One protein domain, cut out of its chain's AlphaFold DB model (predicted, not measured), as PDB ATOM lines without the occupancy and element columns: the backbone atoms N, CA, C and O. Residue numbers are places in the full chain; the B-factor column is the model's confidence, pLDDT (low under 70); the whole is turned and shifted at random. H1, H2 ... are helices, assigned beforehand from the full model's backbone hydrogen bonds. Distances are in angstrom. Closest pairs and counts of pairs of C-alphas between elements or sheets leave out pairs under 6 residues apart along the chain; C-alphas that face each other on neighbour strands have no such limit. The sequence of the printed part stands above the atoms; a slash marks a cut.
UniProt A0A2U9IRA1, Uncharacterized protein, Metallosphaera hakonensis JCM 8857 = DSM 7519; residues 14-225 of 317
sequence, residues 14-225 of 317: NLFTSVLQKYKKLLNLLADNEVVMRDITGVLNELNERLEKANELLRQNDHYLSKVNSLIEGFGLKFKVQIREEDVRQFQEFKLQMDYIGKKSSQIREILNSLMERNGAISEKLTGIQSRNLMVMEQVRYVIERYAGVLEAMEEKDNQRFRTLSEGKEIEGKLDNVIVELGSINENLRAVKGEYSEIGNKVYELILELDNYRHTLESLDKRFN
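This is residues 14 to 225 of the 317 residues of an uncharacterized protein of Metallosphaera hakonensis JCM 8857 = DSM 7519 (UniProt A0A2U9IRA1). Three very long helices lie side by side in a thin rod, an up-and-down bundle in which H1 and H3 run one way and H2 runs back between them along the chain. H1 and H3 pack closely on each other, while H1 and H2 meet over one part of their length, and residues 80 to 87, of which 85 to 87 belong to H2, stick out at one end. The printed part has 212 residues with three named helices, H1, H2 and H3 in that order, and no named strand; the class is all helix. The whole is extended, with a radius of gyration of the C-alphas of 30.9 A and spans of 112 by 22 by 20 A.

H1 comprises residues 14 to 78 and is 94.9 A from first to last C-alpha; it begins at C-alpha 14, at (163.782, 103.015, 206.461). H2, the longest helix by residues, comprises residues 85 to 155 and is 99.9 A long; its first C-alpha, that of Glu 85, is at (153.711, 196.140, 192.989). H3 comprises residues 161 to 224, is 91.5 A long and ends at C-alpha 224, at (141.877, 183.503, 193.269).

The three helices form a bundle, up and down, each running against the one before it in the chain. H1 and H3 touch and run the same way at a shallow tilt of 16 degrees, with 75 pairs of C-alphas within 8 A. Their closest C-alphas are those of Leu 47 and Gly 200, 5.1 A apart. H1 and H2 are a helical hairpin and run opposite ways at a shallow tilt of 18 degrees. They touch with residues 58 to 72 of H1 and 95 to 109 of H2 alone; the closest C-alphas, those of Leu 65 and Gly 102, are 7.0 A apart. H2 and H3 are a second helical hairpin and touch, opposite ways, at a shallow tilt of 14 degrees. Their closest C-alphas are those of Val 150 and Thr 164, 6.3 A apart. In H1, H2 and H3 every O i to N i+4 pair is within hydrogen-bond range.

The two C-alphas farthest apart are those of Gln 82 and Asn 159, 112.6 A. The printed part has no cut. The link from H1 to H2, 6 residues, is short, and the link from H2 to H3, 5 residues, is tight. Residues 80 to 87, of which 85 to 87 belong to H2, stand free. The mean pLDDT of the printed part is 84.1; it is under 70 at residue 72, residues 74 to 88, residue 90, residues 154 to 165 and residues 223 to 225.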
ATOM      1  N   ASN A  14     163.265 101.697 206.790       71.19
ATOM      2  CA  ASN A  14     163.782 103.015 206.461       71.19
ATOM      3  C   ASN A  14     163.093 103.617 205.232       71.19
ATOM      4  O   ASN A  14     162.872 104.827 205.207       71.19
ATOM      5  N   LEU A  15     162.689 102.800 204.249       71.69
ATOM      6  CA  LEU A  15     162.042 103.299 203.029       71.69
ATOM      7  C   LEU A  15     160.663 103.890 203.336       71.69
ATOM      8  O   LEU A  15     160.362 105.007 202.930       71.69
ATOM      9  N   PHE A  16     159.839 103.173 204.103       72.31
ATOM     10  CA  PHE A  16     158.507 103.652 204.485       72.31
ATOM     11  C   PHE A  16     158.584 104.946 205.303       72.31
ATOM     12  O   PHE A  16     157.862 105.908 205.040       72.31
ATOM     13  N   THR A  17     159.511 104.989 206.262       77.69
ATOM     14  CA  THR A  17     159.749 106.175 207.088       77.69
ATOM     15  C   THR A  17     160.208 107.365 206.238       77.69
ATOM     16  O   THR A  17     159.702 108.472 206.428       77.69
ATOM     17  N   SER A  18     161.102 107.142 205.264       82.31
ATOM     18  CA  SER A  18     161.567 108.172 204.321       82.31
ATOM     19  C   SER A  18     160.422 108.729 203.470       82.31
ATOM     20  O   SER A  18     160.202 109.942 203.433       82.31
ATOM     21  N   VAL A  19     159.630 107.853 202.843       80.75
ATOM     22  CA  VAL A  19     158.491 108.256 202.003       80.75
ATOM     23  C   VAL A  19     157.460 109.037 202.823       80.75
ATOM     24  O   VAL A  19     157.004 110.088 202.378       80.75
ATOM     25  N   LEU A  20     157.141 108.599 204.046       81.50
ATOM     26  CA  LEU A  20     156.215 109.308 204.935       81.50
ATOM     27  C   LEU A  20     156.735 110.703 205.327       81.50
ATOM     28  O   LEU A  20     155.966 111.665 205.368       81.50
ATOM     29  N   GLN A  21     158.032 110.841 205.616       87.69
ATOM     30  CA  GLN A  21     158.645 112.141 205.915       87.69
ATOM     31  C   GLN A  21     158.595 113.084 204.706       87.69
ATOM     32  O   GLN A  21     158.232 114.253 204.854       87.69
ATOM     33  N   LYS A  22     158.902 112.576 203.508       89.62
ATOM     34  CA  LYS A  22     158.815 113.336 202.253       89.62
ATOM     35  C   LYS A  22     157.378 113.748 201.947       89.62
ATOM     36  O   LYS A  22     157.137 114.907 201.634       89.62
ATOM     37  N   TYR A  23     156.415 112.853 202.142       86.12
ATOM     38  CA  TYR A  23     154.995 113.158 201.988       86.12
ATOM     39  C   TYR A  23     154.534 114.269 202.945       86.12
ATOM     40  O   TYR A  23     153.893 115.227 202.520       86.12
ATOM     41  N   LYS A  24     154.937 114.227 204.224       89.69
ATOM     42  CA  LYS A  24     154.671 115.328 205.174       89.69
ATOM     43  C   LYS A  24     155.294 116.651 204.718       89.69
ATOM     44  O   LYS A  24     154.652 117.693 204.810       89.69
ATOM     45  N   LYS A  25     156.532 116.618 204.213       94.00
ATOM     46  CA  LYS A  25     157.200 117.805 203.660       94.00
ATOM     47  C   LYS A  25     156.445 118.364 202.452       94.00
ATOM     48  O   LYS A  25     156.281 119.577 202.363       94.00
ATOM     49  N   LEU A  26     155.956 117.496 201.568       92.75
ATOM     50  CA  LEU A  26     155.123 117.876 200.433       92.75
ATOM     51  C   LEU A  26     153.838 118.580 200.890       92.75
ATOM     52  O   LEU A  26     153.551 119.670 200.408       92.75
ATOM     53  N   LEU A  27     153.104 118.012 201.853       91.06
ATOM     54  CA  LEU A  27     151.885 118.634 202.388       91.06
ATOM     55  C   LEU A  27     152.147 120.033 202.965       91.06
ATOM     56  O   LEU A  27     151.378 120.957 202.709       91.06
ATOM     57  N   ASN A  28     153.255 120.210 203.690       94.75
ATOM     58  CA  ASN A  28     153.642 121.523 204.209       94.75
ATOM     59  C   ASN A  28     153.939 122.526 203.084       94.75
ATOM     60  O   ASN A  28     153.539 123.682 203.182       94.75
ATOM     61  N   LEU A  29     154.616 122.097 202.013       95.00
ATOM     62  CA  LEU A  29     154.897 122.952 200.856       95.00
ATOM     63  C   LEU A  29     153.631 123.328 200.080       95.00
ATOM     64  O   LEU A  29     153.558 124.441 199.565       95.00
ATOM     65  N   LEU A  30     152.639 122.437 200.014       92.62
ATOM     66  CA  LEU A  30     151.340 122.725 199.400       92.62
ATOM     67  C   LEU A  30     150.559 123.765 200.202       92.62
ATOM     68  O   LEU A  30     150.061 124.729 199.625       92.62
ATOM     69  N   ALA A  31     150.506 123.608 201.527       94.31
ATOM     70  CA  ALA A  31     149.882 124.595 202.404       94.31
ATOM     71  C   ALA A  31     150.572 125.965 202.285       94.31
ATOM     72  O   ALA A  31     149.915 126.997 202.181       94.31
ATOM     73  N   ASP A  32     151.905 125.975 202.244       94.62
ATOM     74  CA  ASP A  32     152.700 127.185 202.035       94.62
ATOM     75  C   ASP A  32     152.456 127.819 200.651       94.62
ATOM     76  O   ASP A  32     152.296 129.033 200.553       94.62
ATOM     77  N   ASN A  33     152.349 127.014 199.588       94.50
ATOM     78  CA  ASN A  33     152.027 127.497 198.240       94.50
ATOM     79  C   ASN A  33     150.676 128.224 198.215       94.50
ATOM     80  O   ASN A  33     150.578 129.325 197.672       94.50
ATOM     81  N   GLU A  34     149.654 127.639 198.846       93.75
ATOM     82  CA  GLU A  34     148.319 128.229 198.933       93.75
ATOM     83  C   GLU A  34     148.343 129.580 199.663       93.75
ATOM     84  O   GLU A  34     147.753 130.556 199.191       93.75
ATOM     85  N   VAL A  35     149.065 129.660 200.785       95.81
ATOM     86  CA  VAL A  35     149.227 130.905 201.551       95.81
ATOM     87  C   VAL A  35     149.932 131.971 200.716       95.81
ATOM     88  O   VAL A  35     149.431 133.089 200.611       95.81
ATOM     89  N   VAL A  36     151.054 131.639 200.068       94.50
ATOM     90  CA  VAL A  36     151.806 132.608 199.255       94.50
ATOM     91  C   VAL A  36     150.974 133.104 198.067       94.50
ATOM     92  O   VAL A  36     150.989 134.296 197.767       94.50
ATOM     93  N   MET A  37     150.217 132.226 197.407       92.81
ATOM     94  CA  MET A  37     149.321 132.610 196.310       92.81
ATOM     95  C   MET A  37     148.220 133.564 196.777       92.81
ATOM     96  O   MET A  37     147.988 134.590 196.137       92.81
ATOM     97  N   ARG A  38     147.583 133.268 197.916       95.12
ATOM     98  CA  ARG A  38     146.570 134.141 198.524       95.12
ATOM     99  C   ARG A  38     147.147 135.512 198.874       95.12
ATOM    100  O   ARG A  38     146.525 136.532 198.589       95.12
ATOM    101  N   ASP A  39     148.347 135.534 199.447       95.12
ATOM    102  CA  ASP A  39     149.050 136.766 199.785       95.12
ATOM    103  C   ASP A  39     149.368 137.611 198.544       95.12
ATOM    104  O   ASP A  39     149.200 138.828 198.577       95.12
ATOM    105  N   ILE A  40     149.809 136.988 197.444       93.88
ATOM    106  CA  ILE A  40     150.053 137.687 196.171       93.88
ATOM    107  C   ILE A  40     148.765 138.328 195.661       93.88
ATOM    108  O   ILE A  40     148.789 139.490 195.266       93.88
ATOM    109  N   THR A  41     147.640 137.609 195.701       92.69
ATOM    110  CA  THR A  41     146.337 138.175 195.326       92.69
ATOM    111  C   THR A  41     145.981 139.387 196.188       92.69
ATOM    112  O   THR A  41     145.522 140.393 195.654       92.69
ATOM    113  N   GLY A  42     146.235 139.326 197.499       93.56
ATOM    114  CA  GLY A  42     146.024 140.460 198.403       93.56
ATOM    115  C   GLY A  42     146.850 141.688 198.013       93.56
ATOM    116  O   GLY A  42     146.295 142.771 197.845       93.56
ATOM    117  N   VAL A  43     148.157 141.506 197.796       93.81
ATOM    118  CA  VAL A  43     149.064 142.597 197.393       93.81
ATOM    119  C   VAL A  43     148.681 143.175 196.024       93.81
ATOM    120  O   VAL A  43     148.750 144.384 195.828       93.81
ATOM    121  N   LEU A  44     148.250 142.337 195.077       91.75
ATOM    122  CA  LEU A  44     147.797 142.781 193.757       91.75
ATOM    123  C   LEU A  44     146.538 143.648 193.827       91.75
ATOM    124  O   LEU A  44     146.475 144.680 193.162       91.75
ATOM    125  N   ASN A  45     145.553 143.250 194.633       91.31
ATOM    126  CA  ASN A  45     144.335 144.036 194.818       91.31
ATOM    127  C   ASN A  45     144.658 145.406 195.422       91.31
ATOM    128  O   ASN A  45     144.227 146.427 194.894       91.31
ATOM    129  N   GLU A  46     145.493 145.433 196.462       93.19
ATOM    130  CA  GLU A  46     145.936 146.678 197.089       93.19
ATOM    131  C   GLU A  46     146.720 147.572 196.113       93.19
ATOM    132  O   GLU A  46     146.527 148.788 196.077       93.19
ATOM    133  N   LEU A  47     147.594 146.989 195.287       92.06
ATOM    134  CA  LEU A  47     148.323 147.733 194.264       92.06
ATOM    135  C   LEU A  47     147.375 148.349 193.226       92.06
ATOM    136  O   LEU A  47     147.555 149.511 192.867       92.06
ATOM    137  N   ASN A  48     146.364 147.607 192.770       89.88
ATOM    138  CA  ASN A  48     145.379 148.112 191.812       89.88
ATOM    139  C   ASN A  48     144.587 149.293 192.389       89.88
ATOM    140  O   ASN A  48     144.509 150.336 191.743       89.88
ATOM    141  N   GLU A  49     144.094 149.181 193.626       92.94
ATOM    142  CA  GLU A  49     143.395 150.280 194.310       92.94
ATOM    143  C   GLU A  49     144.283 151.528 194.442       92.94
ATOM    144  O   GLU A  49     143.847 152.660 194.209       92.94
ATOM    145  N   ARG A  50     145.566 151.337 194.780       93.38
ATOM    146  CA  ARG A  50     146.540 152.434 194.870       93.38
ATOM    147  C   ARG A  50     146.787 153.083 193.503       93.38
ATOM    148  O   ARG A  50     146.803 154.310 193.413       93.38
ATOM    149  N   LEU A  51     146.948 152.298 192.438       90.62
ATOM    150  CA  LEU A  51     147.134 152.821 191.080       90.62
ATOM    151  C   LEU A  51     145.906 153.609 190.597       90.62
ATOM    152  O   LEU A  51     146.064 154.691 190.030       90.62
ATOM    153  N   GLU A  52     144.694 153.116 190.856       91.50
ATOM    154  CA  GLU A  52     143.452 153.838 190.549       91.50
ATOM    155  C   GLU A  52     143.384 155.178 191.289       91.50
ATOM    156  O   GLU A  52     143.137 156.218 190.673       91.50
ATOM    157  N   LYS A  53     143.697 155.182 192.591       92.44
ATOM    158  CA  LYS A  53     143.734 156.411 193.393       92.44
ATOM    159  C   LYS A  53     144.778 157.409 192.884       92.44
ATOM    160  O   LYS A  53     144.487 158.602 192.810       92.44
ATOM    161  N   ALA A  54     145.976 156.949 192.521       89.06
ATOM    162  CA  ALA A  54     147.022 157.808 191.962       89.06
ATOM    163  C   ALA A  54     146.576 158.460 190.641       89.06
ATOM    164  O   ALA A  54     146.767 159.662 190.449       89.06
ATOM    165  N   ASN A  55     145.932 157.691 189.758       88.56
ATOM    166  CA  ASN A  55     145.395 158.200 188.496       88.56
ATOM    167  C   ASN A  55     144.278 159.229 188.707       88.56
ATOM    168  O   ASN A  55     144.262 160.261 188.035       88.56
ATOM    169  N   GLU A  56     143.371 158.991 189.655       91.94
ATOM    170  CA  GLU A  56     142.312 159.950 189.972       91.94
ATOM    171  C   GLU A  56     142.882 161.261 190.533       91.94
ATOM    172  O   GLU A  56     142.474 162.340 190.103       91.94
ATOM    173  N   LEU A  57     143.879 161.197 191.421       87.56
ATOM    174  CA  LEU A  57     144.552 162.395 191.933       87.56
ATOM    175  C   LEU A  57     145.287 163.166 190.832       87.56
ATOM    176  O   LEU A  57     145.211 164.391 190.792       87.56
ATOM    177  N   LEU A  58     145.962 162.472 189.909       88.25
ATOM    178  CA  LEU A  58     146.574 163.114 188.742       88.25
ATOM    179  C   LEU A  58     145.529 163.839 187.886       88.25
ATOM    180  O   LEU A  58     145.767 164.971 187.472       88.25
ATOM    181  N   ARG A  59     144.362 163.226 187.662       89.75
ATOM    182  CA  ARG A  59     143.257 163.830 186.902       89.75
ATOM    183  C   ARG A  59     142.694 165.072 187.596       89.75
ATOM    184  O   ARG A  59     142.420 166.073 186.937       89.75
ATOM    185  N   GLN A  60     142.536 165.022 188.917       86.00
ATOM    186  CA  GLN A  60     142.102 166.168 189.720       86.00
ATOM    187  C   GLN A  60     143.136 167.297 189.681       86.00
ATOM    188  O   GLN A  60     142.777 168.450 189.450       86.00
ATOM    189  N   ASN A  61     144.421 166.970 189.824       86.19
ATOM    190  CA  ASN A  61     145.498 167.950 189.730       86.19
ATOM    191  C   ASN A  61     145.549 168.590 188.342       86.19
ATOM    192  O   ASN A  61     145.613 169.811 188.258       86.19
ATOM    193  N   ASP A  62     145.423 167.818 187.260       87.38
ATOM    194  CA  ASP A  62     145.329 168.357 185.896       87.38
ATOM    195  C   ASP A  62     144.138 169.312 185.736       87.38
ATOM    196  O   ASP A  62     144.263 170.366 185.106       87.38
ATOM    197  N   HIS A  63     142.988 168.976 186.330       87.81
ATOM    198  CA  HIS A  63     141.811 169.840 186.320       87.81
ATOM    199  C   HIS A  63     142.084 171.179 187.018       87.81
ATOM    200  O   HIS A  63     141.834 172.234 186.430       87.81
ATOM    201  N   TYR A  64     142.637 171.157 188.233       79.69
ATOM    202  CA  TYR A  64     142.975 172.387 188.949       79.69
ATOM    203  C   TYR A  64     144.085 173.180 188.256       79.69
ATOM    204  O   TYR A  64     143.974 174.397 188.143       79.69
ATOM    205  N   LEU A  65     145.116 172.510 187.733       82.94
ATOM    206  CA  LEU A  65     146.170 173.144 186.938       82.94
ATOM    207  C   LEU A  65     145.575 173.871 185.726       82.94
ATOM    208  O   LEU A  65     145.915 175.024 185.471       82.94
ATOM    209  N   SER A  66     144.646 173.235 185.009       86.38
ATOM    210  CA  SER A  66     143.948 173.848 183.875       86.38
ATOM    211  C   SER A  66     143.088 175.041 184.300       86.38
ATOM    212  O   SER A  66     143.182 176.108 183.689       86.38
ATOM    213  N   LYS A  67     142.302 174.896 185.374       80.81
ATOM    214  CA  LYS A  67     141.459 175.972 185.912       80.81
ATOM    215  C   LYS A  67     142.302 177.174 186.325       80.81
ATOM    216  O   LYS A  67     142.027 178.296 185.903       80.81
ATOM    217  N   VAL A  68     143.378 176.946 187.067       73.19
ATOM    218  CA  VAL A  68     144.289 178.006 187.492       73.19
ATOM    219  C   VAL A  68     144.999 178.660 186.304       73.19
ATOM    220  O   VAL A  68     145.084 179.885 186.259       73.19
ATOM    221  N   ASN A  69     145.461 177.892 185.315       79.88
ATOM    222  CA  ASN A  69     146.069 178.470 184.113       79.88
ATOM    223  C   ASN A  69     145.097 179.404 183.380       79.88
ATOM    224  O   ASN A  69     145.491 180.494 182.973       79.88
ATOM    225  N   SER A  70     143.813 179.040 183.302       79.81
ATOM    226  CA  SER A  70     142.791 179.922 182.725       79.81
ATOM    227  C   SER A  70     142.591 181.214 183.530       79.81
ATOM    228  O   SER A  70     142.416 182.285 182.945       79.81
ATOM    229  N   LEU A  71     142.693 181.149 184.866       71.25
ATOM    230  CA  LEU A  71     142.675 182.336 185.722       71.25
ATOM    231  C   LEU A  71     143.896 183.216 185.443       71.25
ATOM    232  O   LEU A  71     143.733 184.413 185.238       71.25
ATOM    233  N   ILE A  72     145.099 182.640 185.372       69.50
ATOM    234  CA  ILE A  72     146.348 183.358 185.064       69.50
ATOM    235  C   ILE A  72     146.250 184.079 183.713       69.50
ATOM    236  O   ILE A  72     146.605 185.255 183.621       69.50
ATOM    237  N   GLU A  73     145.741 183.411 182.676       73.75
ATOM    238  CA  GLU A  73     145.522 184.014 181.355       73.75
ATOM    239  C   GLU A  73     144.485 185.147 181.407       73.75
ATOM    240  O   GLU A  73     144.714 186.234 180.864       73.75
ATOM    241  N   GLY A  74     143.373 184.933 182.118       68.31
ATOM    242  CA  GLY A  74     142.335 185.941 182.333       68.31
ATOM    243  C   GLY A  74     142.831 187.161 183.118       68.31
ATOM    244  O   GLY A  74     142.492 188.297 182.778       68.31
ATOM    245  N   PHE A  75     143.681 186.945 184.125       66.44
ATOM    246  CA  PHE A  75     144.373 188.004 184.852       66.44
ATOM    247  C   PHE A  75     145.325 188.756 183.916       66.44
ATOM    248  O   PHE A  75     145.210 189.973 183.805       66.44
ATOM    249  N   GLY A  76     146.174 188.069 183.146       60.19
ATOM    250  CA  GLY A  76     147.099 188.705 182.196       60.19
ATOM    251  C   GLY A  76     146.423 189.645 181.183       60.19
ATOM    252  O   GLY A  76     146.990 190.677 180.824       60.19
ATOM    253  N   LEU A  77     145.184 189.346 180.772       55.38
ATOM    254  CA  LEU A  77     144.392 190.183 179.860       55.38
ATOM    255  C   LEU A  77     143.752 191.416 180.531       55.38
ATOM    256  O   LEU A  77     143.566 192.439 179.868       55.38
ATOM    257  N   LYS A  78     143.431 191.353 181.831       53.38
ATOM    258  CA  LYS A  78     142.823 192.465 182.595       53.38
ATOM    259  C   LYS A  78     143.839 193.532 183.046       53.38
ATOM    260  O   LYS A  78     143.443 194.647 183.379       53.38
ATOM    261  N   PHE A  79     145.141 193.246 182.990       52.53
ATOM    262  CA  PHE A  79     146.247 194.072 183.512       52.53
ATOM    263  C   PHE A  79     146.633 195.316 182.667       52.53
ATOM    264  O   PHE A  79     147.773 195.777 182.705       52.53
ATOM    265  N   LYS A  80     145.703 195.922 181.912       52.19
ATOM    266  CA  LYS A  80     145.967 197.181 181.171       52.19
ATOM    267  C   LYS A  80     145.858 198.463 182.017       52.19
ATOM    268  O   LYS A  80     146.019 199.551 181.469       52.19
ATOM    269  N   VAL A  81     145.593 198.372 183.322       49.09
ATOM    270  CA  VAL A  81     145.375 199.534 184.208       49.09
ATOM    271  C   VAL A  81     146.168 199.364 185.510       49.09
ATOM    272  O   VAL A  81     146.367 198.239 185.945       49.09
ATOM    273  N   GLN A  82     146.652 200.479 186.075       51.22
ATOM    274  CA  GLN A  82     147.527 200.615 187.257       51.22
ATOM    275  C   GLN A  82     147.289 199.574 188.362       51.22
ATOM    276  O   GLN A  82     146.246 199.584 189.013       51.22
ATOM    277  N   ILE A  83     148.289 198.725 188.614       59.62
ATOM    278  CA  ILE A  83     148.276 197.702 189.669       59.62
ATOM    279  C   ILE A  83     149.449 197.942 190.618       59.62
ATOM    280  O   ILE A  83     150.507 198.419 190.205       59.62
ATOM    281  N   ARG A  84     149.234 197.655 191.906       61.19
ATOM    282  CA  ARG A  84     150.240 197.809 192.962       61.19
ATOM    283  C   ARG A  84     151.323 196.739 192.802       61.19
ATOM    284  O   ARG A  84     151.023 195.602 192.449       61.19
ATOM    285  N   GLU A  85     152.577 197.078 193.100       67.44
ATOM    286  CA  GLU A  85     153.711 196.140 192.989       67.44
ATOM    287  C   GLU A  85     153.513 194.851 193.801       67.44
ATOM    288  O   GLU A  85     153.953 193.782 193.379       67.44
ATOM    289  N   GLU A  86     152.817 194.929 194.936       67.19
ATOM    290  CA  GLU A  86     152.543 193.777 195.801       67.19
ATOM    291  C   GLU A  86     151.612 192.750 195.133       67.19
ATOM    292  O   GLU A  86     151.862 191.549 195.207       67.19
ATOM    293  N   ASP A  87     150.597 193.212 194.395       67.94
ATOM    294  CA  ASP A  87     149.665 192.340 193.670       67.94
ATOM    295  C   ASP A  87     150.387 191.638 192.493       67.94
ATOM    296  O   ASP A  87     150.162 190.456 192.217       67.94
ATOM    297  N   VAL A  88     151.332 192.333 191.840       68.50
ATOM    298  CA  VAL A  88     152.219 191.745 190.815       68.50
ATOM    299  C   VAL A  88     153.136 190.686 191.427       68.50
ATOM    300  O   VAL A  88     153.319 189.619 190.838       68.50
ATOM    301  N   ARG A  89     153.709 190.954 192.606       72.44
ATOM    302  CA  ARG A  89     154.603 190.022 193.303       72.44
ATOM    303  C   ARG A  89     153.872 188.745 193.719       72.44
ATOM    304  O   ARG A  89     154.368 187.659 193.432       72.44
ATOM    305  N   GLN A  90     152.684 188.864 194.314       69.75
ATOM    306  CA  GLN A  90     151.856 187.711 194.691       69.75
ATOM    307  C   GLN A  90     151.467 186.868 193.473       69.75
ATOM    308  O   GLN A  90     151.523 185.640 193.523       69.75
ATOM    309  N   PHE A  91     151.143 187.509 192.347       72.25
ATOM    310  CA  PHE A  91     150.853 186.806 191.098       72.25
ATOM    311  C   PHE A  91     152.080 186.086 190.513       72.25
ATOM    312  O   PHE A  91     151.965 184.973 190.000       72.25
ATOM    313  N   GLN A  92     153.269 186.688 190.595       76.19
ATOM    314  CA  GLN A  92     154.513 186.044 190.160       76.19
ATOM    315  C   GLN A  92     154.873 184.841 191.038       76.19
ATOM    316  O   GLN A  92     155.234 183.791 190.507       76.19
ATOM    317  N   GLU A  93     154.749 184.971 192.359       77.44
ATOM    318  CA  GLU A  93     154.958 183.865 193.295       77.44
ATOM    319  C   GLU A  93     153.970 182.725 193.029       77.44
ATOM    320  O   GLU A  93     154.363 181.561 192.937       77.44
ATOM    321  N   PHE A  94     152.705 183.069 192.801       76.81
ATOM    322  CA  PHE A  94     151.673 182.119 192.421       76.81
ATOM    323  C   PHE A  94     152.017 181.364 191.134       76.81
ATOM    324  O   PHE A  94     151.984 180.133 191.105       76.81
ATOM    325  N   LYS A  95     152.419 182.080 190.081       78.69
ATOM    326  CA  LYS A  95     152.837 181.463 188.817       78.69
ATOM    327  C   LYS A  95     154.016 180.504 189.011       78.69
ATOM    328  O   LYS A  95     154.002 179.408 188.463       78.69
ATOM    329  N   LEU A  96     155.007 180.879 189.823       83.81
ATOM    330  CA  LEU A  96     156.150 180.014 190.130       83.81
ATOM    331  C   LEU A  96     155.730 178.732 190.864       83.81
ATOM    332  O   LEU A  96     156.231 177.654 190.538       83.81
ATOM    333  N   GLN A  97     154.808 178.830 191.826       81.12
ATOM    334  CA  GLN A  97     154.254 177.659 192.516       81.12
ATOM    335  C   GLN A  97     153.510 176.738 191.538       81.12
ATOM    336  O   GLN A  97     153.687 175.522 191.582       81.12
ATOM    337  N   MET A  98     152.744 177.309 190.608       81.19
ATOM    338  CA  MET A  98     152.014 176.560 189.585       81.19
ATOM    339  C   MET A  98     152.935 175.839 188.602       81.19
ATOM    340  O   MET A  98     152.765 174.642 188.369       81.19
ATOM    341  N   ASP A  99     153.949 176.530 188.080       83.31
ATOM    342  CA  ASP A  99     154.948 175.933 187.189       83.31
ATOM    343  C   ASP A  99     155.698 174.790 187.892       83.31
ATOM    344  O   ASP A  99     155.957 173.735 187.301       83.31
ATOM    345  N   TYR A 100     156.010 174.965 189.183       87.12
ATOM    346  CA  TYR A 100     156.619 173.925 190.005       87.12
ATOM    347  C   TYR A 100     155.709 172.697 190.150       87.12
ATOM    348  O   TYR A 100     156.157 171.581 189.872       87.12
ATOM    349  N   ILE A 101     154.439 172.885 190.529       84.06
ATOM    350  CA  ILE A 101     153.474 171.786 190.698       84.06
ATOM    351  C   ILE A 101     153.215 171.078 189.364       84.06
ATOM    352  O   ILE A 101     153.177 169.847 189.322       84.06
ATOM    353  N   GLY A 102     153.097 171.822 188.262       85.31
ATOM    354  CA  GLY A 102     152.940 171.255 186.922       85.31
ATOM    355  C   GLY A 102     154.135 170.386 186.525       85.31
ATOM    356  O   GLY A 102     153.967 169.241 186.104       85.31
ATOM    357  N   LYS A 103     155.363 170.875 186.746       89.69
ATOM    358  CA  LYS A 103     156.583 170.091 186.503       89.69
ATOM    359  C   LYS A 103     156.635 168.836 187.374       89.69
ATOM    360  O   LYS A 103     157.007 167.771 186.882       89.69
ATOM    361  N   LYS A 104     156.261 168.943 188.650       88.75
ATOM    362  CA  LYS A 104     156.233 167.811 189.582       88.75
ATOM    363  C   LYS A 104     155.182 166.769 189.217       88.75
ATOM    364  O   LYS A 104     155.496 165.585 189.212       88.75
ATOM    365  N   SER A 105     153.992 167.197 188.811       84.81
ATOM    366  CA  SER A 105     152.926 166.299 188.351       84.81
ATOM    367  C   SER A 105     153.355 165.504 187.112       84.81
ATOM    368  O   SER A 105     153.130 164.297 187.047       84.81
ATOM    369  N   SER A 106     154.064 166.141 186.172       88.12
ATOM    370  CA  SER A 106     154.661 165.452 185.018       88.12
ATOM    371  C   SER A 106     155.729 164.433 185.427       88.12
ATOM    372  O   SER A 106     155.705 163.304 184.943       88.12
ATOM    373  N   GLN A 107     156.620 164.786 186.363       91.38
ATOM    374  CA  GLN A 107     157.620 163.848 186.900       91.38
ATOM    375  C   GLN A 107     156.962 162.636 187.569       91.38
ATOM    376  O   GLN A 107     157.373 161.502 187.339       91.38
ATOM    377  N   ILE A 108     155.911 162.854 188.364       89.81
ATOM    378  CA  ILE A 108     155.156 161.769 188.999       89.81
ATOM    379  C   ILE A 108     154.519 160.861 187.945       89.81
ATOM    380  O   ILE A 108     154.573 159.643 188.087       89.81
ATOM    381  N   ARG A 109     153.963 161.426 186.868       90.12
ATOM    382  CA  ARG A 109     153.385 160.650 185.763       90.12
ATOM    383  C   ARG A 109     154.424 159.763 185.074       90.12
ATOM    384  O   ARG A 109     154.134 158.606 184.790       90.12
ATOM    385  N   GLU A 110     155.632 160.271 184.844       92.94
ATOM    386  CA  GLU A 110     156.739 159.477 184.292       92.94
ATOM    387  C   GLU A 110     157.127 158.316 185.219       92.94
ATOM    388  O   GLU A 110     157.259 157.178 184.764       92.94
ATOM    389  N   ILE A 111     157.247 158.579 186.526       92.75
ATOM    390  CA  ILE A 111     157.540 157.537 187.519       92.75
ATOM    391  C   ILE A 111     156.412 156.499 187.547       92.75
ATOM    392  O   ILE A 111     156.688 155.300 187.538       92.75
ATOM    393  N   LEU A 112     155.150 156.935 187.542       90.38
ATOM    394  CA  LEU A 112     153.990 156.047 187.554       90.38
ATOM    395  C   LEU A 112     153.966 155.140 186.316       90.38
ATOM    396  O   LEU A 112     153.778 153.935 186.460       90.38
ATOM    397  N   ASN A 113     154.239 155.684 185.127       92.00
ATOM    398  CA  ASN A 113     154.341 154.898 183.896       92.00
ATOM    399  C   ASN A 113     155.456 153.845 183.989       92.00
ATOM    400  O   ASN A 113     155.225 152.680 183.676       92.00
ATOM    401  N   SER A 114     156.635 154.218 184.498       94.31
ATOM    402  CA  SER A 114     157.736 153.269 184.711       94.31
ATOM    403  C   SER A 114     157.370 152.163 185.715       94.31
ATOM    404  O   SER A 114     157.710 150.993 185.521       94.31
ATOM    405  N   LEU A 115     156.629 152.499 186.776       92.06
ATOM    406  CA  LEU A 115     156.112 151.513 187.728       92.06
ATOM    407  C   LEU A 115     155.068 150.589 187.089       92.06
ATOM    408  O   LEU A 115     155.072 149.395 187.381       92.06
ATOM    409  N   MET A 116     154.212 151.103 186.202       89.56
ATOM    410  CA  MET A 116     153.240 150.299 185.453       89.56
ATOM    411  C   MET A 116     153.915 149.342 184.463       89.56
ATOM    412  O   MET A 116     153.506 148.187 184.364       89.56
ATOM    413  N   GLU A 117     154.977 149.772 183.782       92.69
ATOM    414  CA  GLU A 117     155.790 148.892 182.932       92.69
ATOM    415  C   GLU A 117     156.425 147.766 183.755       92.69
ATOM    416  O   GLU A 117     156.322 146.588 183.401       92.69
ATOM    417  N   ARG A 118     157.013 148.108 184.911       93.00
ATOM    418  CA  ARG A 118     157.571 147.116 185.840       93.00
ATOM    419  C   ARG A 118     156.491 146.155 186.351       93.00
ATOM    420  O   ARG A 118     156.737 144.954 186.420       93.00
ATOM    421  N   ASN A 119     155.297 146.657 186.666       91.06
ATOM    422  CA  ASN A 119     154.143 145.849 187.062       91.06
ATOM    423  C   ASN A 119     153.750 144.841 185.966       91.06
ATOM    424  O   ASN A 119     153.514 143.671 186.265       91.06
ATOM    425  N   GLY A 120     153.753 145.270 184.699       90.69
ATOM    426  CA  GLY A 120     153.518 144.399 183.545       90.69
ATOM    427  C   GLY A 120     154.539 143.263 183.444       90.69
ATOM    428  O   GLY A 120     154.154 142.098 183.346       90.69
ATOM    429  N   ALA A 121     155.832 143.578 183.571       93.75
ATOM    430  CA  ALA A 121     156.901 142.575 183.537       93.75
ATOM    431  C   ALA A 121     156.801 141.557 184.692       93.75
ATOM    432  O   ALA A 121     156.993 140.354 184.497       93.75
ATOM    433  N   ILE A 122     156.456 142.013 185.901       92.75
ATOM    434  CA  ILE A 122     156.250 141.119 187.052       92.75
ATOM    435  C   ILE A 122     155.011 140.241 186.837       92.75
ATOM    436  O   ILE A 122     155.044 139.055 187.161       92.75
ATOM    437  N   SER A 123     153.944 140.783 186.244       92.25
ATOM    438  CA  SER A 123     152.733 140.019 185.918       92.25
ATOM    439  C   SER A 123     153.004 138.901 184.914       92.25
ATOM    440  O   SER A 123     152.494 137.787 185.065       92.25
ATOM    441  N   GLU A 124     153.841 139.157 183.911       94.12
ATOM    442  CA  GLU A 124     154.273 138.133 182.956       94.12
ATOM    443  C   GLU A 124     155.070 137.022 183.661       94.12
ATOM    444  O   GLU A 124     154.771 135.833 183.507       94.12
ATOM    445  N   LYS A 125     156.015 137.402 184.531       93.88
ATOM    446  CA  LYS A 125     156.774 136.463 185.372       93.88
ATOM    447  C   LYS A 125     155.854 135.626 186.269       93.88
ATOM    448  O   LYS A 125     156.026 134.408 186.341       93.88
ATOM    449  N   LEU A 126     154.864 136.243 186.919       94.69
ATOM    450  CA  LEU A 126     153.878 135.546 187.751       94.69
ATOM    451  C   LEU A 126     153.080 134.527 186.935       94.69
ATOM    452  O   LEU A 126     152.922 133.391 187.376       94.69
ATOM    453  N   THR A 127     152.632 134.899 185.737       94.31
ATOM    454  CA  THR A 127     151.872 134.010 184.841       94.31
ATOM    455  C   THR A 127     152.694 132.777 184.452       94.31
ATOM    456  O   THR A 127     152.192 131.648 184.469       94.31
ATOM    457  N   GLY A 128     153.988 132.965 184.173       94.75
ATOM    458  CA  GLY A 128     154.917 131.862 183.916       94.75
ATOM    459  C   GLY A 128     155.082 130.934 185.125       94.75
ATOM    460  O   GLY A 128     155.026 129.710 184.986       94.75
ATOM    461  N   ILE A 129     155.219 131.501 186.327       94.25
ATOM    462  CA  ILE A 129     155.323 130.724 187.572       94.25
ATOM    463  C   ILE A 129     154.022 129.961 187.852       94.25
ATOM    464  O   ILE A 129     154.080 128.782 188.189       94.25
ATOM    465  N   GLN A 130     152.857 130.585 187.674       92.62
ATOM    466  CA  GLN A 130     151.548 129.946 187.849       92.62
ATOM    467  C   GLN A 130     151.344 128.782 186.875       92.62
ATOM    468  O   GLN A 130     150.893 127.715 187.288       92.62
ATOM    469  N   SER A 131     151.742 128.948 185.612       95.19
ATOM    470  CA  SER A 131     151.687 127.877 184.609       95.19
ATOM    471  C   SER A 131     152.546 126.681 185.026       95.19
ATOM    472  O   SER A 131     152.088 125.539 184.995       95.19
ATOM    473  N   ARG A 132     153.772 126.938 185.503       94.19
ATOM    474  CA  ARG A 132     154.644 125.888 186.047       94.19
ATOM    475  C   ARG A 132     154.054 125.251 187.307       94.19
ATOM    476  O   ARG A 132     154.131 124.036 187.457       94.19
ATOM    477  N   ASN A 133     153.438 126.046 188.180       93.38
ATOM    478  CA  ASN A 133     152.779 125.555 189.386       93.38
ATOM    479  C   ASN A 133     151.651 124.579 189.047       93.38
ATOM    480  O   ASN A 133     151.601 123.499 189.620       93.38
ATOM    481  N   LEU A 134     150.809 124.890 188.058       93.69
ATOM    482  CA  LEU A 134     149.752 123.980 187.602       93.69
ATOM    483  C   LEU A 134     150.312 122.631 187.127       93.69
ATOM    484  O   LEU A 134     149.806 121.588 187.536       93.69
ATOM    485  N   MET A 135     151.396 122.639 186.345       94.19
ATOM    486  CA  MET A 135     152.051 121.400 185.901       94.19
ATOM    487  C   MET A 135     152.594 120.577 187.075       94.19
ATOM    488  O   MET A 135     152.425 119.358 187.114       94.19
ATOM    489  N   VAL A 136     153.225 121.227 188.059       92.69
ATOM    490  CA  VAL A 136     153.717 120.543 189.266       92.69
ATOM    491  C   VAL A 136     152.554 120.004 190.092       92.69
ATOM    492  O   VAL A 136     152.621 118.872 190.557       92.69
ATOM    493  N   MET A 137     151.452 120.743 190.215       91.19
ATOM    494  CA  MET A 137     150.255 120.298 190.933       91.19
ATOM    495  C   MET A 137     149.608 119.053 190.307       91.19
ATOM    496  O   MET A 137     149.092 118.199 191.030       91.19
ATOM    497  N   GLU A 138     149.681 118.879 188.986       92.50
ATOM    498  CA  GLU A 138     149.267 117.627 188.336       92.50
ATOM    499  C   GLU A 138     150.169 116.448 188.729       92.50
ATOM    500  O   GLU A 138     149.673 115.353 189.014       92.50
ATOM    501  N   GLN A 139     151.486 116.670 188.812       91.00
ATOM    502  CA  GLN A 139     152.431 115.652 189.282       91.00
ATOM    503  C   GLN A 139     152.218 115.323 190.763       91.00
ATOM    504  O   GLN A 139     152.209 114.150 191.134       91.00
ATOM    505  N   VAL A 140     151.992 116.340 191.600       90.06
ATOM    506  CA  VAL A 140     151.620 116.192 193.014       90.06
ATOM    507  C   VAL A 140     150.404 115.281 193.133       90.06
ATOM    508  O   VAL A 140     150.454 114.305 193.880       90.06
ATOM    509  N   ARG A 141     149.332 115.562 192.379       90.81
ATOM    510  CA  ARG A 141     148.099 114.764 192.412       90.81
ATOM    511  C   ARG A 141     148.383 113.303 192.081       90.81
ATOM    512  O   ARG A 141     148.005 112.422 192.847       90.81
ATOM    513  N   TYR A 142     149.123 113.057 191.001       89.62
ATOM    514  CA  TYR A 142     149.523 111.707 190.610       89.62
ATOM    515  C   TYR A 142     150.322 110.989 191.716       89.62
ATOM    516  O   TYR A 142     150.095 109.810 191.987       89.62
ATOM    517  N   VAL A 143     151.259 111.683 192.369       88.00
ATOM    518  CA  VAL A 143     152.077 111.106 193.446       88.00
ATOM    519  C   VAL A 143     151.240 110.809 194.691       88.00
ATOM    520  O   VAL A 143     151.420 109.752 195.292       88.00
ATOM    521  N   ILE A 144     150.303 111.690 195.056       86.50
ATOM    522  CA  ILE A 144     149.377 111.479 196.176       86.50
ATOM    523  C   ILE A 144     148.483 110.257 195.916       86.50
ATOM    524  O   ILE A 144     148.382 109.393 196.784       86.50
ATOM    525  N   GLU A 145     147.889 110.148 194.723       87.50
ATOM    526  CA  GLU A 145     147.047 109.007 194.330       87.50
ATOM    527  C   GLU A 145     147.829 107.686 194.385       87.50
ATOM    528  O   GLU A 145     147.353 106.685 194.923       87.50
ATOM    529  N   ARG A 146     149.069 107.680 193.879       84.62
ATOM    530  CA  ARG A 146     149.944 106.500 193.929       84.62
ATOM    531  C   ARG A 146     150.359 106.135 195.348       84.62
ATOM    532  O   ARG A 146     150.417 104.952 195.669       84.62
ATOM    533  N   TYR A 147     150.641 107.126 196.188       82.50
ATOM    534  CA  TYR A 147     150.985 106.900 197.587       82.50
ATOM    535  C   TYR A 147     149.816 106.297 198.374       82.50
ATOM    536  O   TYR A 147     150.031 105.353 199.131       82.50
ATOM    537  N   ALA A 148     148.585 106.770 198.144       81.88
ATOM    538  CA  ALA A 148     147.381 106.193 198.744       81.88
ATOM    539  C   ALA A 148     147.209 104.712 198.366       81.88
ATOM    540  O   ALA A 148     147.052 103.876 199.251       81.88
ATOM    541  N   GLY A 149     147.367 104.366 197.083       78.81
ATOM    542  CA  GLY A 149     147.302 102.969 196.639       78.81
ATOM    543  C   GLY A 149     148.390 102.075 197.251       78.81
ATOM    544  O   GLY A 149     148.140 100.909 197.543       78.81
ATOM    545  N   VAL A 150     149.591 102.612 197.503       75.12
ATOM    546  CA  VAL A 150     150.648 101.872 198.218       75.12
ATOM    547  C   VAL A 150     150.304 101.672 199.694       75.12
ATOM    548  O   VAL A 150     150.598 100.606 200.229       75.12
ATOM    549  N   LEU A 151     149.679 102.652 200.353       74.00
ATOM    550  CA  LEU A 151     149.205 102.494 201.731       74.00
ATOM    551  C   LEU A 151     148.121 101.412 201.832       74.00
ATOM    552  O   LEU A 151     148.248 100.524 202.672       74.00
ATOM    553  N   GLU A 152     147.128 101.429 200.940       75.75
ATOM    554  CA  GLU A 152     146.065 100.412 200.876       75.75
ATOM    555  C   GLU A 152     146.644  99.001 200.660       75.75
ATOM    556  O   GLU A 152     146.343  98.069 201.407       75.75
ATOM    557  N   ALA A 153     147.570  98.854 199.707       71.00
ATOM    558  CA  ALA A 153     148.255  97.588 199.432       71.00
ATOM    559  C   ALA A 153     149.132  97.088 200.597       71.00
ATOM    560  O   ALA A 153     149.407  95.893 200.706       71.00
ATOM    561  N   MET A 154     149.614  97.986 201.462       67.25
ATOM    562  CA  MET A 154     150.379  97.613 202.657       67.25
ATOM    563  C   MET A 154     149.485  97.139 203.811       67.25
ATOM    564  O   MET A 154     149.947  96.347 204.639       67.25
ATOM    565  N   GLU A 155     148.234  97.597 203.879       68.19
ATOM    566  CA  GLU A 155     147.242  97.120 204.850       68.19
ATOM    567  C   GLU A 155     146.728  95.710 204.494       68.19
ATOM    568  O   GLU A 155     146.496  94.884 205.387       68.19
ATOM    569  N   GLU A 156     146.653  95.378 203.201       67.06
ATOM    570  CA  GLU A 156     146.337  94.037 202.697       67.06
ATOM    571  C   GLU A 156     147.564  93.095 202.777       67.06
ATOM    572  O   GLU A 156     148.473  93.102 201.953       67.06
ATOM    573  N   LYS A 157     147.614  92.252 203.815       58.88
ATOM    574  CA  LYS A 157     148.757  91.403 204.235       58.88
ATOM    575  C   LYS A 157     149.260  90.294 203.269       58.88
ATOM    576  O   LYS A 157     149.866  89.341 203.756       58.88
ATOM    577  N   ASP A 158     149.100  90.365 201.949       51.12
ATOM    578  CA  ASP A 158     149.465  89.250 201.050       51.12
ATOM    579  C   ASP A 158     150.458  89.624 199.947       51.12
ATOM    580  O   ASP A 158     150.166  90.502 199.152       51.12
ATOM    581  N   ASN A 159     151.599  88.908 199.873       48.03
ATOM    582  CA  ASN A 159     152.580  88.719 198.771       48.03
ATOM    583  C   ASN A 159     152.969  89.893 197.826       48.03
ATOM    584  O   ASN A 159     153.846  89.725 196.974       48.03
ATOM    585  N   GLN A 160     152.424  91.093 197.997       54.16
ATOM    586  CA  GLN A 160     152.661  92.299 197.207       54.16
ATOM    587  C   GLN A 160     153.903  93.067 197.675       54.16
ATOM    588  O   GLN A 160     154.357  93.963 196.970       54.16
ATOM    589  N   ARG A 161     154.535  92.642 198.783       53.34
ATOM    590  CA  ARG A 161     155.707  93.287 199.410       53.34
ATOM    591  C   ARG A 161     156.824  93.687 198.434       53.34
ATOM    592  O   ARG A 161     157.389  94.770 198.570       53.34
ATOM    593  N   PHE A 162     157.143  92.845 197.444       47.19
ATOM    594  CA  PHE A 162     158.170  93.145 196.432       47.19
ATOM    595  C   PHE A 162     157.721  94.176 195.380       47.19
ATOM    596  O   PHE A 162     158.558  94.951 194.918       47.19
ATOM    597  N   ARG A 163     156.427  94.220 195.019       58.69
ATOM    598  CA  ARG A 163     155.867  95.265 194.139       58.69
ATOM    599  C   ARG A 163     155.824  96.609 194.867       58.69
ATOM    600  O   ARG A 163     156.386  97.572 194.356       58.69
ATOM    601  N   THR A 164     155.361  96.624 196.118       64.12
ATOM    602  CA  THR A 164     155.349  97.823 196.977       64.12
ATOM    603  C   THR A 164     156.743  98.397 197.268       64.12
ATOM    604  O   THR A 164     156.865  99.595 197.493       64.12
ATOM    605  N   LEU A 165     157.817  97.593 197.250       68.06
ATOM    606  CA  LEU A 165     159.195  98.093 197.423       68.06
ATOM    607  C   LEU A 165     159.713  98.834 196.179       68.06
ATOM    608  O   LEU A 165     160.359  99.873 196.312       68.06
ATOM    609  N   SER A 166     159.446  98.311 194.976       73.62
ATOM    610  CA  SER A 166     159.821  98.977 193.718       73.62
ATOM    611  C   SER A 166     158.980 100.232 193.489       73.62
ATOM    612  O   SER A 166     159.525 101.284 193.170       73.62
ATOM    613  N   GLU A 167     157.668 100.131 193.708       76.19
ATOM    614  CA  GLU A 167     156.733 101.259 193.629       76.19
ATOM    615  C   GLU A 167     157.041 102.311 194.700       76.19
ATOM    616  O   GLU A 167     157.037 103.502 194.407       76.19
ATOM    617  N   GLY A 168     157.410 101.894 195.914       75.06
ATOM    618  CA  GLY A 168     157.827 102.793 196.990       75.06
ATOM    619  C   GLY A 168     159.062 103.625 196.634       75.06
ATOM    620  O   GLY A 168     159.063 104.829 196.875       75.06
ATOM    621  N   LYS A 169     160.083 103.026 196.001       81.75
ATOM    622  CA  LYS A 169     161.265 103.765 195.513       81.75
ATOM    623  C   LYS A 169     160.939 104.702 194.349       81.75
ATOM    624  O   LYS A 169     161.500 105.791 194.265       81.75
ATOM    625  N   GLU A 170     160.044 104.294 193.452       85.75
ATOM    626  CA  GLU A 170     159.581 105.151 192.357       85.75
ATOM    627  C   GLU A 170     158.812 106.371 192.888       85.75
ATOM    628  O   GLU A 170     159.068 107.498 192.463       85.75
ATOM    629  N   ILE A 171     157.908 106.160 193.850       84.50
ATOM    630  CA  ILE A 171     157.178 107.231 194.540       84.50
ATOM    631  C   ILE A 171     158.148 108.134 195.293       84.50
ATOM    632  O   ILE A 171     158.014 109.349 195.216       84.50
ATOM    633  N   GLU A 172     159.141 107.567 195.975       84.19
ATOM    634  CA  GLU A 172     160.162 108.338 196.681       84.19
ATOM    635  C   GLU A 172     160.917 109.293 195.741       84.19
ATOM    636  O   GLU A 172     161.031 110.480 196.042       84.19
ATOM    637  N   GLY A 173     161.374 108.804 194.583       88.31
ATOM    638  CA  GLY A 173     162.062 109.636 193.592       88.31
ATOM    639  C   GLY A 173     161.158 110.710 192.979       88.31
ATOM    640  O   GLY A 173     161.592 111.841 192.764       88.31
ATOM    641  N   LYS A 174     159.877 110.397 192.743       90.06
ATOM    642  CA  LYS A 174     158.895 111.395 192.283       90.06
ATOM    643  C   LYS A 174     158.600 112.443 193.357       90.06
ATOM    644  O   LYS A 174     158.496 113.620 193.025       90.06
ATOM    645  N   LEU A 175     158.508 112.040 194.627       88.12
ATOM    646  CA  LEU A 175     158.354 112.957 195.755       88.12
ATOM    647  C   LEU A 175     159.534 113.923 195.843       88.12
ATOM    648  O   LEU A 175     159.303 115.113 196.013       88.12
ATOM    649  N   ASP A 176     160.772 113.445 195.694       91.19
ATOM    650  CA  ASP A 176     161.953 114.317 195.719       91.19
ATOM    651  C   ASP A 176     161.887 115.393 194.633       91.19
ATOM    652  O   ASP A 176     162.052 116.577 194.933       91.19
ATOM    653  N   ASN A 177     161.569 114.999 193.397       93.50
ATOM    654  CA  ASN A 177     161.443 115.937 192.282       93.50
ATOM    655  C   ASN A 177     160.350 116.980 192.547       93.50
ATOM    656  O   ASN A 177     160.607 118.180 192.465       93.50
ATOM    657  N   VAL A 178     159.154 116.537 192.941       94.06
ATOM    658  CA  VAL A 178     158.017 117.429 193.208       94.06
ATOM    659  C   VAL A 178     158.301 118.371 194.382       94.06
ATOM    660  O   VAL A 178     157.974 119.552 194.313       94.06
ATOM    661  N   ILE A 179     158.942 117.889 195.451       94.56
ATOM    662  CA  ILE A 179     159.318 118.709 196.612       94.56
ATOM    663  C   ILE A 179     160.309 119.804 196.212       94.56
ATOM    664  O   ILE A 179     160.169 120.943 196.659       94.56
ATOM    665  N   VAL A 180     161.313 119.472 195.396       95.44
ATOM    666  CA  VAL A 180     162.305 120.443 194.914       95.44
ATOM    667  C   VAL A 180     161.642 121.486 194.016       95.44
ATOM    668  O   VAL A 180     161.852 122.684 194.209       95.44
ATOM    669  N   GLU A 181     160.811 121.052 193.069       95.56
ATOM    670  CA  GLU A 181     160.140 121.963 192.143       95.56
ATOM    671  C   GLU A 181     159.141 122.881 192.851       95.56
ATOM    672  O   GLU A 181     159.185 124.096 192.649       95.56
ATOM    673  N   LEU A 182     158.297 122.338 193.731       94.06
ATOM    674  CA  LEU A 182     157.330 123.121 194.502       94.06
ATOM    675  C   LEU A 182     158.023 124.094 195.466       94.06
ATOM    676  O   LEU A 182     157.591 125.236 195.606       94.06
ATOM    677  N   GLY A 183     159.137 123.679 196.080       95.44
ATOM    678  CA  GLY A 183     159.971 124.564 196.896       95.44
ATOM    679  C   GLY A 183     160.496 125.761 196.098       95.44
ATOM    680  O   GLY A 183     160.327 126.904 196.519       95.44
ATOM    681  N   SER A 184     161.044 125.509 194.905       97.06
ATOM    682  CA  SER A 184     161.511 126.571 194.005       97.06
ATOM    683  C   SER A 184     160.373 127.485 193.539       97.06
ATOM    684  O   SER A 184     160.544 128.702 193.455       97.06
ATOM    685  N   ILE A 185     159.186 126.934 193.264       96.44
ATOM    686  CA  ILE A 185     157.998 127.727 192.923       96.44
ATOM    687  C   ILE A 185     157.626 128.661 194.078       96.44
ATOM    688  O   ILE A 185     157.447 129.854 193.841       96.44
ATOM    689  N   ASN A 186     157.563 128.163 195.316       96.19
ATOM    690  CA  ASN A 186     157.221 128.986 196.479       96.19
ATOM    691  C   ASN A 186     158.229 130.124 196.694       96.19
ATOM    692  O   ASN A 186     157.830 131.249 196.990       96.19
ATOM    693  N   GLU A 187     159.526 129.869 196.520       97.12
ATOM    694  CA  GLU A 187     160.559 130.912 196.587       97.12
ATOM    695  C   GLU A 187     160.363 131.988 195.512       97.12
ATOM    696  O   GLU A 187     160.372 133.181 195.820       97.12
ATOM    697  N   ASN A 188     160.105 131.577 194.270       97.00
ATOM    698  CA  ASN A 188     159.851 132.503 193.168       97.00
ATOM    699  C   ASN A 188     158.574 133.328 193.383       97.00
ATOM    700  O   ASN A 188     158.569 134.531 193.122       97.00
ATOM    701  N   LEU A 189     157.507 132.711 193.898       95.69
ATOM    702  CA  LEU A 189     156.272 133.405 194.256       95.69
ATOM    703  C   LEU A 189     156.513 134.438 195.369       95.69
ATOM    704  O   LEU A 189     156.054 135.574 195.263       95.69
ATOM    705  N   ARG A 190     157.295 134.104 196.405       96.75
ATOM    706  CA  ARG A 190     157.667 135.071 197.455       96.75
ATOM    707  C   ARG A 190     158.488 136.237 196.913       96.75
ATOM    708  O   ARG A 190     158.259 137.370 197.331       96.75
ATOM    709  N   ALA A 191     159.411 135.979 195.987       96.56
ATOM    710  CA  ALA A 191     160.167 137.042 195.329       96.56
ATOM    711  C   ALA A 191     159.224 137.994 194.576       96.56
ATOM    712  O   ALA A 191     159.269 139.199 194.803       96.56
ATOM    713  N   VAL A 192     158.297 137.449 193.780       95.62
ATOM    714  CA  VAL A 192     157.269 138.231 193.071       95.62
ATOM    715  C   VAL A 192     156.393 139.039 194.033       95.62
ATOM    716  O   VAL A 192     156.169 140.226 193.804       95.62
ATOM    717  N   LYS A 193     155.944 138.445 195.146       95.81
ATOM    718  CA  LYS A 193     155.211 139.163 196.204       95.81
ATOM    719  C   LYS A 193     156.006 140.367 196.721       95.81
ATOM    720  O   LYS A 193     155.443 141.449 196.899       95.81
ATOM    721  N   GLY A 194     157.304 140.183 196.970       94.62
ATOM    722  CA  GLY A 194     158.204 141.251 197.404       94.62
ATOM    723  C   GLY A 194     158.313 142.375 196.373       94.62
ATOM    724  O   GLY A 194     158.195 143.544 196.734       94.62
ATOM    725  N   GLU A 195     158.449 142.028 195.093       95.69
ATOM    726  CA  GLU A 195     158.500 143.001 193.996       95.69
ATOM    727  C   GLU A 195     157.199 143.818 193.889       95.69
ATOM    728  O   GLU A 195     157.258 145.046 193.793       95.69
ATOM    729  N   TYR A 196     156.025 143.182 193.988       95.44
ATOM    730  CA  TYR A 196     154.746 143.906 194.012       95.44
ATOM    731  C   TYR A 196     154.596 144.807 195.239       95.44
ATOM    732  O   TYR A 196     154.104 145.927 195.117       95.44
ATOM    733  N   SER A 197     155.053 144.353 196.408       92.81
ATOM    734  CA  SER A 197     155.007 145.153 197.639       92.81
ATOM    735  C   SER A 197     155.882 146.407 197.520       92.81
ATOM    736  O   SER A 197     155.484 147.490 197.948       92.81
ATOM    737  N   GLU A 198     157.057 146.291 196.893       95.00
ATOM    738  CA  GLU A 198     157.941 147.429 196.620       95.00
ATOM    739  C   GLU A 198     157.272 148.453 195.690       95.00
ATOM    740  O   GLU A 198     157.314 149.654 195.965       95.00
ATOM    741  N   ILE A 199     156.624 147.990 194.613       94.06
ATOM    742  CA  ILE A 199     155.859 148.868 193.718       94.06
ATOM    743  C   ILE A 199     154.721 149.535 194.486       94.06
ATOM    744  O   ILE A 199     154.589 150.755 194.427       94.06
ATOM    745  N   GLY A 200     153.939 148.764 195.245       91.81
ATOM    746  CA  GLY A 200     152.832 149.282 196.042       91.81
ATOM    747  C   GLY A 200     153.268 150.400 196.984       91.81
ATOM    748  O   GLY A 200     152.579 151.418 197.080       91.81
ATOM    749  N   ASN A 201     154.413 150.252 197.653       93.31
ATOM    750  CA  ASN A 201     154.957 151.279 198.544       93.31
ATOM    751  C   ASN A 201     155.352 152.552 197.792       93.31
ATOM    752  O   ASN A 201     154.982 153.642 198.218       93.31
ATOM    753  N   LYS A 202     156.012 152.425 196.635       94.31
ATOM    754  CA  LYS A 202     156.350 153.588 195.799       94.31
ATOM    755  C   LYS A 202     155.103 154.309 195.298       94.31
ATOM    756  O   LYS A 202     155.040 155.529 195.359       94.31
ATOM    757  N   VAL A 203     154.084 153.572 194.851       92.75
ATOM    758  CA  VAL A 203     152.806 154.175 194.436       92.75
ATOM    759  C   VAL A 203     152.153 154.910 195.609       92.75
ATOM    760  O   VAL A 203     151.642 156.009 195.427       92.75
ATOM    761  N   TYR A 204     152.209 154.356 196.822       93.12
ATOM    762  CA  TYR A 204     151.677 155.019 198.013       93.12
ATOM    763  C   TYR A 204     152.394 156.339 198.338       93.12
ATOM    764  O   TYR A 204     151.731 157.333 198.628       93.12
ATOM    765  N   GLU A 205     153.722 156.386 198.232       92.75
ATOM    766  CA  GLU A 205     154.488 157.631 198.392       92.75
ATOM    767  C   GLU A 205     154.064 158.693 197.367       92.75
ATOM    768  O   GLU A 205     153.819 159.844 197.733       92.75
ATOM    769  N   LEU A 206     153.884 158.296 196.102       91.56
ATOM    770  CA  LEU A 206     153.405 159.198 195.050       91.56
ATOM    771  C   LEU A 206     151.985 159.708 195.324       91.56
ATOM    772  O   LEU A 206     151.701 160.874 195.068       91.56
ATOM    773  N   ILE A 207     151.095 158.869 195.866       90.25
ATOM    774  CA  ILE A 207     149.741 159.283 196.266       90.25
ATOM    775  C   ILE A 207     149.806 160.395 197.314       90.25
ATOM    776  O   ILE A 207     149.073 161.372 197.189       90.25
ATOM    777  N   LEU A 208     150.669 160.271 198.328       90.88
ATOM    778  CA  LEU A 208     150.821 161.302 199.361       90.88
ATOM    779  C   LEU A 208     151.321 162.626 198.771       90.88
ATOM    780  O   LEU A 208     150.823 163.693 199.133       90.88
ATOM    781  N   GLU A 209     152.277 162.565 197.843       90.06
ATOM    782  CA  GLU A 209     152.786 163.754 197.157       90.06
ATOM    783  C   GLU A 209     151.697 164.415 196.290       90.06
ATOM    784  O   GLU A 209     151.493 165.628 196.361       90.06
ATOM    785  N   LEU A 210     150.936 163.617 195.533       87.81
ATOM    786  CA  LEU A 210     149.829 164.098 194.703       87.81
ATOM    787  C   LEU A 210     148.697 164.724 195.518       87.81
ATOM    788  O   LEU A 210     148.141 165.735 195.092       87.81
ATOM    789  N   ASP A 211     148.360 164.142 196.667       87.56
ATOM    790  CA  ASP A 211     147.311 164.640 197.560       87.56
ATOM    791  C   ASP A 211     147.705 165.993 198.179       87.56
ATOM    792  O   ASP A 211     146.896 166.920 198.241       87.56
ATOM    793  N   ASN A 212     148.985 166.162 198.530       87.88
ATOM    794  CA  ASN A 212     149.525 167.448 198.974       87.88
ATOM    795  C   ASN A 212     149.465 168.517 197.865       87.88
ATOM    796  O   ASN A 212     149.093 169.670 198.115       87.88
ATOM    797  N   TYR A 213     149.785 168.143 196.622       86.50
ATOM    798  CA  TYR A 213     149.618 169.050 195.486       86.50
ATOM    799  C   TYR A 213     148.155 169.404 195.247       86.50
ATOM    800  O   TYR A 213     147.872 170.584 195.048       86.50
ATOM    801  N   ARG A 214     147.227 168.446 195.361       86.88
ATOM    802  CA  ARG A 214     145.787 168.719 195.251       86.88
ATOM    803  C   ARG A 214     145.358 169.780 196.251       86.88
ATOM    804  O   ARG A 214     144.770 170.778 195.857       86.88
ATOM    805  N   HIS A 215     145.710 169.617 197.524       83.62
ATOM    806  CA  HIS A 215     145.354 170.590 198.557       83.62
ATOM    807  C   HIS A 215     145.971 171.968 198.324       83.62
ATOM    808  O   HIS A 215     145.314 172.989 198.536       83.62
ATOM    809  N   THR A 216     147.215 172.013 197.844       82.31
ATOM    810  CA  THR A 216     147.854 173.275 197.465       82.31
ATOM    811  C   THR A 216     147.073 173.944 196.331       82.31
ATOM    812  O   THR A 216     146.701 175.109 196.456       82.31
ATOM    813  N   LEU A 217     146.741 173.202 195.274       80.12
ATOM    814  CA  LEU A 217     145.985 173.694 194.123       80.12
ATOM    815  C   LEU A 217     144.555 174.123 194.482       80.12
ATOM    816  O   LEU A 217     144.116 175.181 194.044       80.12
ATOM    817  N   GLU A 218     143.855 173.366 195.325       80.88
ATOM    818  CA  GLU A 218     142.540 173.726 195.870       80.88
ATOM    819  C   GLU A 218     142.605 175.029 196.672       80.88
ATOM    820  O   GLU A 218     141.767 175.915 196.504       80.88
ATOM    821  N   SER A 219     143.607 175.166 197.547       79.00
ATOM    822  CA  SER A 219     143.787 176.378 198.353       79.00
ATOM    823  C   SER A 219     144.061 177.602 197.480       79.00
ATOM    824  O   SER A 219     143.586 178.699 197.771       79.00
ATOM    825  N   LEU A 220     144.804 177.404 196.392       71.25
ATOM    826  CA  LEU A 220     145.124 178.436 195.425       71.25
ATOM    827  C   LEU A 220     143.896 178.823 194.595       71.25
ATOM    828  O   LEU A 220     143.601 180.007 194.472       71.25
ATOM    829  N   ASP A 221     143.141 177.846 194.097       72.75
ATOM    830  CA  ASP A 221     141.882 178.078 193.385       72.75
ATOM    831  C   ASP A 221     140.906 178.897 194.241       72.75
ATOM    832  O   ASP A 221     140.393 179.914 193.782       72.75
ATOM    833  N   LYS A 222     140.739 178.548 195.524       72.38
ATOM    834  CA  LYS A 222     139.895 179.311 196.461       72.38
ATOM    835  C   LYS A 222     140.369 180.746 196.687       72.38
ATOM    836  O   LYS A 222     139.544 181.642 196.818       72.38
ATOM    837  N   ARG A 223     141.686 180.985 196.736       67.38
ATOM    838  CA  ARG A 223     142.246 182.339 196.915       67.38
ATOM    839  C   ARG A 223     141.969 183.252 195.722       67.38
ATOM    840  O   ARG A 223     141.762 184.444 195.925       67.38
ATOM    841  N   PHE A 224     141.999 182.715 194.503       64.50
ATOM    842  CA  PHE A 224     141.877 183.503 193.269       64.50
ATOM    843  C   PHE A 224     140.489 183.448 192.623       64.50
ATOM    844  O   PHE A 224     140.186 184.271 191.762       64.50
ATOM    845  N   ASN A 225     139.646 182.511 193.049       61.44
ATOM    846  CA  ASN A 225     138.244 182.402 192.679       61.44
ATOM    847  C   ASN A 225     137.407 182.095 193.936       61.44
ATOM    848  O   ASN A 225     136.872 180.986 194.057       61.44
TER     849      ASN A 225